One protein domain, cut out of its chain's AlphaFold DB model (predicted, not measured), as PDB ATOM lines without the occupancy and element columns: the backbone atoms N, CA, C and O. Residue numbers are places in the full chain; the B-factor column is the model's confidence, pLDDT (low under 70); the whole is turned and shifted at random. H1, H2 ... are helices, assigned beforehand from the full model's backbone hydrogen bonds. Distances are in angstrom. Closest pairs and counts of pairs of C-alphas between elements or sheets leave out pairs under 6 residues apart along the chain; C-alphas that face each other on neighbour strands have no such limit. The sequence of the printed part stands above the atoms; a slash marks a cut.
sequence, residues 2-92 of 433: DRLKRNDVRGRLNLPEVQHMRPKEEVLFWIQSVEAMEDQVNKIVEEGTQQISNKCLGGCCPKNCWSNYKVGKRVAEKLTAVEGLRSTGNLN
ATOM      1  N   ASP A   2      15.750  52.234   1.686       60.22
ATOM      2  CA  ASP A   2      14.389  52.819   1.678       60.22
ATOM      3  C   ASP A   2      13.997  53.588   2.958       60.22
ATOM      4  O   ASP A   2      13.350  54.631   2.872       60.22
ATOM      5  N   ARG A   3      14.497  53.174   4.134       69.94
ATOM      6  CA  ARG A   3      14.334  53.925   5.401       69.94
ATOM      7  C   ARG A   3      14.900  55.347   5.339       69.94
ATOM      8  O   ARG A   3      14.315  56.272   5.892       69.94
ATOM      9  N   LEU A   4      16.037  55.522   4.661       72.75
ATOM     10  CA  LEU A   4      16.700  56.824   4.530       72.75
ATOM     11  C   LEU A   4      15.883  57.758   3.633       72.75
ATOM     12  O   LEU A   4      15.676  58.907   3.997       72.75
ATOM     13  N   LYS A   5      15.346  57.237   2.522       75.50
ATOM     14  CA  LYS A   5      14.485  57.997   1.606       75.50
ATOM     15  C   LYS A   5      13.177  58.434   2.279       75.50
ATOM     16  O   LYS A   5      12.758  59.570   2.110       75.50
ATOM     17  N   ARG A   6      12.556  57.574   3.098       80.88
ATOM     18  CA  ARG A   6      11.373  57.951   3.897       80.88
ATOM     19  C   ARG A   6      11.682  59.063   4.897       80.88
ATOM     20  O   ARG A   6      10.917  60.018   5.002       80.88
ATOM     21  N   ASN A   7      12.789  58.936   5.627       78.00
ATOM     22  CA  ASN A   7      13.197  59.934   6.612       78.00
ATOM     23  C   ASN A   7      13.539  61.279   5.958       78.00
ATOM     24  O   ASN A   7      13.186  62.313   6.514       78.00
ATOM     25  N   ASP A   8      14.154  61.259   4.776       78.94
ATOM     26  CA  ASP A   8      14.415  62.449   3.962       78.94
ATOM     27  C   ASP A   8      13.110  63.151   3.544       78.94
ATOM     28  O   ASP A   8      12.903  64.318   3.868       78.94
ATOM     29  N   VAL A   9      12.160  62.417   2.949       78.06
ATOM     30  CA  VAL A   9      10.849  62.966   2.547       78.06
ATOM     31  C   VAL A   9      10.069  63.513   3.751       78.06
ATOM     32  O   VAL A   9       9.489  64.598   3.675       78.06
ATOM     33  N   ARG A  10      10.090  62.819   4.898       76.81
ATOM     34  CA  ARG A  10       9.475  63.311   6.143       76.81
ATOM     35  C   ARG A  10      10.199  64.547   6.688       76.81
ATOM     36  O   ARG A  10       9.541  65.456   7.184       76.81
ATOM     37  N   GLY A  11      11.524  64.604   6.576       74.81
ATOM     38  CA  GLY A  11      12.317  65.786   6.912       74.81
ATOM     39  C   GLY A  11      11.893  67.003   6.091       74.81
ATOM     40  O   GLY A  11      11.675  68.070   6.656       74.81
ATOM     41  N   ARG A  12      11.669  66.817   4.785       75.31
ATOM     42  CA  ARG A  12      11.218  67.872   3.866       75.31
ATOM     43  C   ARG A  12       9.791  68.354   4.141       75.31
ATOM     44  O   ARG A  12       9.546  69.551   4.063       75.31
ATOM     45  N   LEU A  13       8.873  67.465   4.531       70.38
ATOM     46  CA  LEU A  13       7.523  67.850   4.980       70.38
ATOM     47  C   LEU A  13       7.526  68.643   6.297       70.38
ATOM     48  O   LEU A  13       6.617  69.429   6.544       70.38
ATOM     49  N   ASN A  14       8.544  68.446   7.136       67.81
ATOM     50  CA  ASN A  14       8.678  69.140   8.414       67.81
ATOM     51  C   ASN A  14       9.410  70.489   8.303       67.81
ATOM     52  O   ASN A  14       9.502  71.196   9.313       67.81
ATOM     53  N   LEU A  15       9.916  70.861   7.118       69.38
ATOM     54  CA  LEU A  15      10.567  72.154   6.895       69.38
ATOM     55  C   LEU A  15       9.576  73.309   7.130       69.38
ATOM     56  O   LEU A  15       8.425  73.214   6.698       69.38
ATOM     57  N   PRO A  16      10.001  74.424   7.758       49.81
ATOM     58  CA  PRO A  16       9.124  75.564   8.054       49.81
ATOM     59  C   PRO A  16       8.401  76.131   6.823       49.81
ATOM     60  O   PRO A  16       7.259  76.564   6.919       49.81
ATOM     61  N   GLU A  17       9.055  76.078   5.664       48.41
ATOM     62  CA  GLU A  17       8.546  76.546   4.369       48.41
ATOM     63  C   GLU A  17       7.367  75.701   3.855       48.41
ATOM     64  O   GLU A  17       6.488  76.211   3.165       48.41
ATOM     65  N   VAL A  18       7.320  74.420   4.231       55.41
ATOM     66  CA  VAL A  18       6.318  73.441   3.780       55.41
ATOM     67  C   VAL A  18       5.191  73.269   4.808       55.41
ATOM     68  O   VAL A  18       4.087  72.874   4.444       55.41
ATOM     69  N   GLN A  19       5.407  73.645   6.078       56.28
ATOM     70  CA  GLN A  19       4.388  73.575   7.144       56.28
ATOM     71  C   GLN A  19       3.145  74.444   6.884       56.28
ATOM     72  O   GLN A  19       2.097  74.213   7.485       56.28
ATOM     73  N   HIS A  20       3.251  75.444   6.005       55.47
ATOM     74  CA  HIS A  20       2.144  76.318   5.601       55.47
ATOM     75  C   HIS A  20       1.513  75.917   4.255       55.47
ATOM     76  O   HIS A  20       0.605  76.597   3.780       55.47
ATOM     77  N   MET A  21       1.981  74.825   3.646       64.00
ATOM     78  CA  MET A  21       1.498  74.286   2.373       64.00
ATOM     79  C   MET A  21       0.701  72.995   2.603       64.00
ATOM     80  O   MET A  21       0.835  72.348   3.644       64.00
ATOM     81  N   ARG A  22      -0.140  72.593   1.640       68.69
ATOM     82  CA  ARG A  22      -0.860  71.310   1.719       68.69
ATOM     83  C   ARG A  22       0.056  70.191   1.199       68.69
ATOM     84  O   ARG A  22       0.428  70.244   0.025       68.69
ATOM     85  N   PRO A  23       0.407  69.174   2.011       73.25
ATOM     86  CA  PRO A  23       1.161  68.022   1.525       73.25
ATOM     87  C   PRO A  23       0.387  67.279   0.433       73.25
ATOM     88  O   PRO A  23      -0.824  67.077   0.567       73.25
ATOM     89  N   LYS A  24       1.074  66.834  -0.624       78.31
ATOM     90  CA  LYS A  24       0.440  66.048  -1.692       78.31
ATOM     91  C   LYS A  24      -0.036  64.698  -1.158       78.31
ATOM     92  O   LYS A  24       0.692  64.004  -0.444       78.31
ATOM     93  N   GLU A  25      -1.240  64.293  -1.551       75.50
ATOM     94  CA  GLU A  25      -1.850  63.036  -1.094       75.50
ATOM     95  C   GLU A  25      -1.028  61.806  -1.510       75.50
ATOM     96  O   GLU A  25      -0.867  60.877  -0.719       75.50
ATOM     97  N   GLU A  26      -0.403  61.846  -2.691       76.75
ATOM     98  CA  GLU A  26       0.505  60.798  -3.178       76.75
ATOM     99  C   GLU A  26       1.719  60.588  -2.258       76.75
ATOM    100  O   GLU A  26       2.143  59.455  -2.024       76.75
ATOM    101  N   VAL A  27       2.258  61.671  -1.686       79.69
ATOM    102  CA  VAL A  27       3.434  61.641  -0.801       79.69
ATOM    103  C   VAL A  27       3.062  61.069   0.564       79.69
ATOM    104  O   VAL A  27       3.786  60.231   1.104       79.69
ATOM    105  N   LEU A  28       1.909  61.469   1.108       80.00
ATOM    106  CA  LEU A  28       1.394  60.929   2.369       80.00
ATOM    107  C   LEU A  28       1.079  59.434   2.257       80.00
ATOM    108  O   LEU A  28       1.474  58.652   3.125       80.00
ATOM    109  N   PHE A  29       0.425  59.027   1.167       82.50
ATOM    110  CA  PHE A  29       0.118  57.626   0.890       82.50
ATOM    111  C   PHE A  29       1.388  56.778   0.745       82.50
ATOM    112  O   PHE A  29       1.467  55.663   1.271       82.50
ATOM    113  N   TRP A  30       2.415  57.317   0.080       84.50
ATOM    114  CA  TRP A  30       3.702  56.645  -0.060       84.50
ATOM    115  C   TRP A  30       4.392  56.437   1.297       84.50
ATOM    116  O   TRP A  30       4.820  55.320   1.591       84.50
ATOM    117  N   ILE A  31       4.428  57.454   2.171       82.50
ATOM    118  CA  ILE A  31       5.008  57.333   3.524       82.50
ATOM    119  C   ILE A  31       4.301  56.237   4.330       82.50
ATOM    120  O   ILE A  31       4.972  55.372   4.894       82.50
ATOM    121  N   GLN A  32       2.964  56.240   4.352       84.50
ATOM    122  CA  GLN A  32       2.172  55.234   5.073       84.50
ATOM    123  C   GLN A  32       2.420  53.817   4.539       84.50
ATOM    124  O   GLN A  32       2.549  52.866   5.310       84.50
ATOM    125  N   SER A  33       2.536  53.677   3.217       84.50
ATOM    126  CA  SER A  33       2.807  52.394   2.565       84.50
ATOM    127  C   SER A  33       4.188  51.838   2.928       84.50
ATOM    128  O   SER A  33       4.320  50.637   3.169       84.50
ATOM    129  N   VAL A  34       5.213  52.698   3.016       85.06
ATOM    130  CA  VAL A  34       6.562  52.294   3.442       85.06
ATOM    131  C   VAL A  34       6.573  51.884   4.918       85.06
ATOM    132  O   VAL A  34       7.153  50.853   5.246       85.06
ATOM    133  N   GLU A  35       5.899  52.628   5.799       84.88
ATOM    134  CA  GLU A  35       5.808  52.292   7.232       84.88
ATOM    135  C   GLU A  35       5.124  50.939   7.461       84.88
ATOM    136  O   GLU A  35       5.671  50.069   8.139       84.88
ATOM    137  N   ALA A  36       3.983  50.705   6.807       86.75
ATOM    138  CA  ALA A  36       3.285  49.425   6.884       86.75
ATOM    139  C   ALA A  36       4.131  48.258   6.340       86.75
ATOM    140  O   ALA A  36       4.040  47.127   6.829       86.75
ATOM    141  N   MET A  37       4.957  48.511   5.321       84.25
ATOM    142  CA  MET A  37       5.850  47.501   4.760       84.25
ATOM    143  C   MET A  37       7.030  47.194   5.686       84.25
ATOM    144  O   MET A  37       7.382  46.024   5.837       84.25
ATOM    145  N   GLU A  38       7.597  48.205   6.348       85.00
ATOM    146  CA  GLU A  38       8.636  48.014   7.366       85.00
ATOM    147  C   GLU A  38       8.148  47.100   8.500       85.00
ATOM    148  O   GLU A  38       8.850  46.154   8.861       85.00
ATOM    149  N   ASP A  39       6.927  47.307   8.997       87.06
ATOM    150  CA  ASP A  39       6.336  46.463  10.044       87.06
ATOM    151  C   ASP A  39       6.175  45.004   9.601       87.06
ATOM    152  O   ASP A  39       6.445  44.067  10.357       87.06
ATOM    153  N   GLN A  40       5.744  44.786   8.357       86.38
ATOM    154  CA  GLN A  40       5.583  43.441   7.808       86.38
ATOM    155  C   GLN A  40       6.927  42.734   7.603       86.38
ATOM    156  O   GLN A  40       7.022  41.530   7.850       86.38
ATOM    157  N   VAL A  41       7.961  43.462   7.171       86.88
ATOM    158  CA  VAL A  41       9.320  42.924   7.016       86.88
ATOM    159  C   VAL A  41       9.917  42.577   8.378       86.88
ATOM    160  O   VAL A  41      10.448  41.478   8.527       86.88
ATOM    161  N   ASN A  42       9.771  43.445   9.385       87.38
ATOM    162  CA  ASN A  42      10.270  43.185  10.739       87.38
ATOM    163  C   ASN A  42       9.670  41.891  11.322       87.38
ATOM    164  O   ASN A  42      10.411  41.041  11.811       87.38
ATOM    165  N   LYS A  43       8.357  41.665  11.155       87.00
ATOM    166  CA  LYS A  43       7.693  40.415  11.580       87.00
ATOM    167  C   LYS A  43       8.266  39.171  10.894       87.00
ATOM    168  O   LYS A  43       8.489  38.155  11.542       87.00
ATOM    169  N   ILE A  44       8.537  39.239   9.588       86.56
ATOM    170  CA  ILE A  44       9.132  38.115   8.843       86.56
ATOM    171  C   ILE A  44      10.564  37.834   9.320       86.56
ATOM    172  O   ILE A  44      10.957  36.672   9.422       86.56
ATOM    173  N   VAL A  45      11.339  38.879   9.628       85.44
ATOM    174  CA  VAL A  45      12.702  38.747  10.165       85.44
ATOM    175  C   VAL A  45      12.685  38.089  11.544       85.44
ATOM    176  O   VAL A  45      13.480  37.180  11.793       85.44
ATOM    177  N   GLU A  46      11.766  38.486  12.423       86.06
ATOM    178  CA  GLU A  46      11.583  37.865  13.740       86.06
ATOM    179  C   GLU A  46      11.199  36.384  13.620       86.06
ATOM    180  O   GLU A  46      11.858  35.523  14.210       86.06
ATOM    181  N   GLU A  47      10.197  36.069  12.789       83.12
ATOM    182  CA  GLU A  47       9.770  34.691  12.514       83.12
ATOM    183  C   GLU A  47      10.921  33.842  11.939       83.12
ATOM    184  O   GLU A  47      11.139  32.705  12.364       83.12
ATOM    185  N   GLY A  48      11.696  34.389  10.996       79.00
ATOM    186  CA  GLY A  48      12.852  33.714  10.402       79.00
ATOM    187  C   GLY A  48      13.970  33.455  11.413       79.00
ATOM    188  O   GLY A  48      14.527  32.358  11.458       79.00
ATOM    189  N   THR A  49      14.252  34.423  12.286       80.25
ATOM    190  CA  THR A  49      15.276  34.306  13.337       80.25
ATOM    191  C   THR A  49      14.921  33.205  14.340       80.25
ATOM    192  O   THR A  49      15.781  32.403  14.719       80.25
ATOM    193  N   GLN A  50      13.643  33.097  14.714       77.38
ATOM    194  CA  GLN A  50      13.138  32.024  15.580       77.38
ATOM    195  C   GLN A  50      13.222  30.639  14.920       77.38
ATOM    196  O   GLN A  50      13.510  29.645  15.588       77.38
ATOM    197  N   GLN A  51      12.997  30.541  13.606       70.06
ATOM    198  CA  GLN A  51      13.116  29.263  12.895       70.06
ATOM    199  C   GLN A  51      14.572  28.825  12.692       70.06
ATOM    200  O   GLN A  51      14.859  27.630  12.761       70.06
ATOM    201  N   ILE A  52      15.500  29.772  12.527       68.75
ATOM    202  CA  ILE A  52      16.944  29.499  12.437       68.75
ATOM    203  C   ILE A  52      17.518  29.045  13.790       68.75
ATOM    204  O   ILE A  52      18.405  28.187  13.820       68.75
ATOM    205  N   SER A  53      17.013  29.570  14.914       64.81
ATOM    206  CA  SER A  53      17.469  29.151  16.250       64.81
ATOM    207  C   SER A  53      16.997  27.734  16.630       64.81
ATOM    208  O   SER A  53      17.657  27.047  17.414       64.81
ATOM    209  N   ASN A  54      15.925  27.233  16.002       64.62
ATOM    210  CA  ASN A  54      15.382  25.888  16.197       64.62
ATOM    211  C   ASN A  54      16.169  24.802  15.426       64.62
ATOM    212  O   ASN A  54      15.716  24.245  14.422       64.62
ATOM    213  N   LYS A  55      17.358  24.447  15.931       59.06
ATOM    214  CA  LYS A  55      18.205  23.365  15.385       59.06
ATOM    215  C   LYS A  55      17.780  21.965  15.863       59.06
ATOM    216  O   LYS A  55      17.241  21.804  16.962       59.06
ATOM    217  N   CYS A  56      18.030  20.937  15.045       57.34
ATOM    218  CA  CYS A  56      17.919  19.520  15.429       57.34
ATOM    219  C   CYS A  56      19.007  19.136  16.449       57.34
ATOM    220  O   CYS A  56      20.093  19.719  16.429       57.34
ATOM    221  N   LEU A  57      18.750  18.124  17.289       50.62
ATOM    222  CA  LEU A  57      19.781  17.472  18.111       50.62
ATOM    223  C   LEU A  57      20.809  16.832  17.158       50.62
ATOM    224  O   LEU A  57      20.550  15.776  16.595       50.62
ATOM    225  N   GLY A  58      21.912  17.535  16.887       57.69
ATOM    226  CA  GLY A  58      22.931  17.143  15.899       57.69
ATOM    227  C   GLY A  58      23.415  18.264  14.968       57.69
ATOM    228  O   GLY A  58      24.359  18.065  14.214       57.69
ATOM    229  N   GLY A  59      22.808  19.456  15.004       57.06
ATOM    230  CA  GLY A  59      23.405  20.687  14.460       57.06
ATOM    231  C   GLY A  59      23.537  20.829  12.932       57.06
ATOM    232  O   GLY A  59      23.878  21.923  12.492       57.06
ATOM    233  N   CYS A  60      23.237  19.807  12.122       55.91
ATOM    234  CA  CYS A  60      23.505  19.851  10.674       55.91
ATOM    235  C   CYS A  60      22.321  20.236   9.765       55.91
ATOM    236  O   CYS A  60      22.550  20.461   8.582       55.91
ATOM    237  N   CYS A  61      21.079  20.351  10.253       53.81
ATOM    238  CA  CYS A  61      19.924  20.758   9.428       53.81
ATOM    239  C   CYS A  61      18.866  21.531  10.249       53.81
ATOM    240  O   CYS A  61      18.695  21.239  11.439       53.81
ATOM    241  N   PRO A  62      18.130  22.490   9.650       55.38
ATOM    242  CA  PRO A  62      16.957  23.108  10.273       55.38
ATOM    243  C   PRO A  62      15.841  22.078  10.513       55.38
ATOM    244  O   PRO A  62      15.582  21.248   9.646       55.38
ATOM    245  N   LYS A  63      15.137  22.152  11.654       57.41
ATOM    246  CA  LYS A  63      14.101  21.171  12.058       57.41
ATOM    247  C   LYS A  63      12.915  21.017  11.096       57.41
ATOM    248  O   LYS A  63      12.204  20.025  11.199       57.41
ATOM    249  N   ASN A  64      12.660  21.982  10.206       61.34
ATOM    250  CA  ASN A  64      11.462  21.993   9.358       61.34
ATOM    251  C   ASN A  64      11.696  22.739   8.027       61.34
ATOM    252  O   ASN A  64      11.472  23.947   7.920       61.34
ATOM    253  N   CYS A  65      12.140  22.023   6.987       59.47
ATOM    254  CA  CYS A  65      12.457  22.593   5.666       59.47
ATOM    255  C   CYS A  65      11.271  23.328   5.014       59.47
ATOM    256  O   CYS A  65      11.460  24.349   4.356       59.47
ATOM    257  N   TRP A  66      10.044  22.847   5.234       58.56
ATOM    258  CA  TRP A  66       8.826  23.451   4.686       58.56
ATOM    259  C   TRP A  66       8.522  24.828   5.295       58.56
ATOM    260  O   TRP A  66       8.115  25.752   4.592       58.56
ATOM    261  N   SER A  67       8.748  24.990   6.601       66.75
ATOM    262  CA  SER A  67       8.531  26.262   7.302       66.75
ATOM    263  C   SER A  67       9.542  27.321   6.857       66.75
ATOM    264  O   SER A  67       9.140  28.440   6.538       66.75
ATOM    265  N   ASN A  68      10.813  26.936   6.695       70.19
ATOM    266  CA  ASN A  68      11.854  27.816   6.156       70.19
ATOM    267  C   ASN A  68      11.587  28.213   4.699       70.19
ATOM    268  O   ASN A  68      11.750  29.377   4.344       70.19
ATOM    269  N   TYR A  69      11.124  27.278   3.863       73.88
ATOM    270  CA  TYR A  69      10.707  27.583   2.493       73.88
ATOM    271  C   TYR A  69       9.542  28.588   2.460       73.88
ATOM    272  O   TYR A  69       9.555  29.525   1.666       73.88
ATOM    273  N   LYS A  70       8.560  28.454   3.365       76.00
ATOM    274  CA  LYS A  70       7.422  29.384   3.477       76.00
ATOM    275  C   LYS A  70       7.854  30.793   3.898       76.00
ATOM    276  O   LYS A  70       7.321  31.769   3.372       76.00
ATOM    277  N   VAL A  71       8.819  30.907   4.813       82.69
ATOM    278  CA  VAL A  71       9.430  32.195   5.186       82.69
ATOM    279  C   VAL A  71      10.213  32.769   4.002       82.69
ATOM    280  O   VAL A  71       9.984  33.917   3.633       82.69
ATOM    281  N   GLY A  72      11.049  31.964   3.340       79.81
ATOM    282  CA  GLY A  72      11.817  32.378   2.160       79.81
ATOM    283  C   GLY A  72      10.941  32.875   1.005       79.81
ATOM    284  O   GLY A  72      11.233  33.909   0.413       79.81
ATOM    285  N   LYS A  73       9.810  32.208   0.742       83.62
ATOM    286  CA  LYS A  73       8.823  32.649  -0.255       83.62
ATOM    287  C   LYS A  73       8.222  34.016   0.096       83.62
ATOM    288  O   LYS A  73       8.154  34.883  -0.768       83.62
ATOM    289  N   ARG A  74       7.856  34.243   1.364       84.25
ATOM    290  CA  ARG A  74       7.347  35.545   1.839       84.25
ATOM    291  C   ARG A  74       8.402  36.646   1.748       84.25
ATOM    292  O   ARG A  74       8.056  37.777   1.428       84.25
ATOM    293  N   VAL A  75       9.675  36.332   2.003       85.31
ATOM    294  CA  VAL A  75      10.788  37.281   1.817       85.31
ATOM    295  C   VAL A  75      10.904  37.683   0.348       85.31
ATOM    296  O   VAL A  75      10.965  38.874   0.060       85.31
ATOM    297  N   ALA A  76      10.868  36.719  -0.577       83.19
ATOM    298  CA  ALA A  76      10.920  36.997  -2.011       83.19
ATOM    299  C   ALA A  76       9.727  37.853  -2.480       83.19
ATOM    300  O   ALA A  76       9.927  38.863  -3.145       83.19
ATOM    301  N   GLU A  77       8.502  37.515  -2.062       86.25
ATOM    302  CA  GLU A  77       7.293  38.295  -2.373       86.25
ATOM    303  C   GLU A  77       7.377  39.737  -1.845       86.25
ATOM    304  O   GLU A  77       6.964  40.683  -2.520       86.25
ATOM    305  N   LYS A  78       7.924  39.927  -0.637       85.31
ATOM    306  CA  LYS A  78       8.089  41.262  -0.050       85.31
ATOM    307  C   LYS A  78       9.213  42.057  -0.698       85.31
ATOM    308  O   LYS A  78       9.041  43.259  -0.853       85.31
ATOM    309  N   LEU A  79      10.301  41.419  -1.125       84.94
ATOM    310  CA  LEU A  79      11.362  42.084  -1.888       84.94
ATOM    311  C   LEU A  79      10.814  42.686  -3.187       84.94
ATOM    312  O   LEU A  79      11.032  43.870  -3.435       84.94
ATOM    313  N   THR A  80      10.008  41.933  -3.943       84.25
ATOM    314  CA  THR A  80       9.347  42.451  -5.151       84.25
ATOM    315  C   THR A  80       8.417  43.633  -4.838       84.25
ATOM    316  O   THR A  80       8.373  44.612  -5.580       84.25
ATOM    317  N   ALA A  81       7.688  43.581  -3.717       83.31
ATOM    318  CA  ALA A  81       6.801  44.670  -3.300       83.31
ATOM    319  C   ALA A  81       7.566  45.942  -2.874       83.31
ATOM    320  O   ALA A  81       7.128  47.049  -3.195       83.31
ATOM    321  N   VAL A  82       8.714  45.795  -2.198       82.81
ATOM    322  CA  VAL A  82       9.611  46.910  -1.838       82.81
ATOM    323  C   VAL A  82      10.183  47.561  -3.096       82.81
ATOM    324  O   VAL A  82      10.190  48.785  -3.205       82.81
ATOM    325  N   GLU A  83      10.619  46.765  -4.077       82.25
ATOM    326  CA  GLU A  83      11.123  47.280  -5.355       82.25
ATOM    327  C   GLU A  83      10.049  48.057  -6.128       82.25
ATOM    328  O   GLU A  83      10.333  49.137  -6.652       82.25
ATOM    329  N   GLY A  84       8.803  47.571  -6.112       81.88
ATOM    330  CA  GLY A  84       7.650  48.285  -6.658       81.88
ATOM    331  C   GLY A  84       7.440  49.648  -5.992       81.88
ATOM    332  O   GLY A  84       7.389  50.664  -6.684       81.88
ATOM    333  N   LEU A  85       7.417  49.700  -4.655       77.75
ATOM    334  CA  LEU A  85       7.291  50.958  -3.901       77.75
ATOM    335  C   LEU A  85       8.471  51.919  -4.097       77.75
ATOM    336  O   LEU A  85       8.322  53.134  -3.961       77.75
ATOM    337  N   ARG A  86       9.656  51.391  -4.415       74.38
ATOM    338  CA  ARG A  86      10.836  52.207  -4.713       74.38
ATOM    339  C   ARG A  86      10.709  52.932  -6.054       74.38
ATOM    340  O   ARG A  86      11.311  53.994  -6.221       74.38
ATOM    341  N   SER A  87       9.948  52.352  -6.983       75.50
ATOM    342  CA  SER A  87       9.723  52.871  -8.336       75.50
ATOM    343  C   SER A  87       8.548  53.851  -8.454       75.50
ATOM    344  O   SER A  87       8.426  54.524  -9.475       75.50
ATOM    345  N   THR A  88       7.701  53.979  -7.427       66.75
ATOM    346  CA  THR A  88       6.534  54.872  -7.453       66.75
ATOM    347  C   THR A  88       6.882  56.334  -7.161       66.75
ATOM    348  O   THR A  88       7.437  56.656  -6.112       66.75
ATOM    349  N   GLY A  89       6.442  57.215  -8.068       59.62
ATOM    350  CA  GLY A  89       6.214  58.647  -7.836       59.62
ATOM    351  C   GLY A  89       7.438  59.569  -7.920       59.62
ATOM    352  O   GLY A  89       8.541  59.242  -7.483       59.62
ATOM    353  N   ASN A  90       7.223  60.781  -8.446       61.19
ATOM    354  CA  ASN A  90       8.184  61.882  -8.376       61.19
ATOM    355  C   ASN A  90       8.076  62.571  -7.002       61.19
ATOM    356  O   ASN A  90       7.346  63.544  -6.841       61.19
ATOM    357  N   LEU A  91       8.801  62.064  -6.002       66.62
ATOM    358  CA  LEU A  91       8.794  62.583  -4.621       66.62
ATOM    359  C   LEU A  91       9.622  63.872  -4.441       66.62
ATOM    360  O   LEU A  91       9.955  64.250  -3.316       66.62
ATOM    361  N   ASN A  92      10.000  64.533  -5.539       63.41
ATOM    362  CA  ASN A  92      10.757  65.777  -5.483       63.41
ATOM    363  C   ASN A  92       9.888  66.963  -5.050       63.41
ATOM    364  O   ASN A  92      10.396  67.813  -4.326       63.41
TER     365      ASN A  92
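Overview. This is residues 2 to 92 of the 433 residues of an uncharacterized protein of Tetracentron sinense (UniProt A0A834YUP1). A thin, rod-like helical hairpin: long H2 and H3 run side by side in opposite ways, and short H1 folds back beside the first part of H2. Loops lie at both ends of the rod, and residues 14 to 20 stick out at one of them. The 91 printed residues hold three named helices, H1, H2, H3, and no named strand: all helix. The whole is only just extended, close to loose, with radius of gyration of the C-alphas 18.7 A and spans 63 by 21 by 14 A.

Along the chain. H2, residues 25 to 53, measures 42.7 A from C-alpha 25 at (-1.850, 63.036, -1.094). H3, residues 65 to 87, measures 33.5 A and ends at C-alpha 87 at (9.723, 52.871, -8.336). H1, residues 2 to 13, measures 16.9 A.

Arrangement. H2 and H3 touch as a hairpin, opposite ways at a shallow tilt of 20 degrees; their closest C-alphas, of Gly 48 and Val 71, are 6.4 A apart. H1 and H2, also a hairpin, only just touch, with 3 pairs of C-alphas within 8 A, through residues 6 to 10 and 31 to 34 alone; the closest C-alphas, of Arg 6 and Ile 31, are 6.4 A apart. In H1, H2 and H3 every O i to N i+4 pair is within hydrogen-bond range.

Size, cuts and confidence. The C-alphas farthest apart, of His 20 and Gly 58, are 63.6 A apart. The printed part has no cut; both links are long. pLDDT is under 70 at residues 2 to 3, 14 to 22, 52 to 67 and 88 to 92.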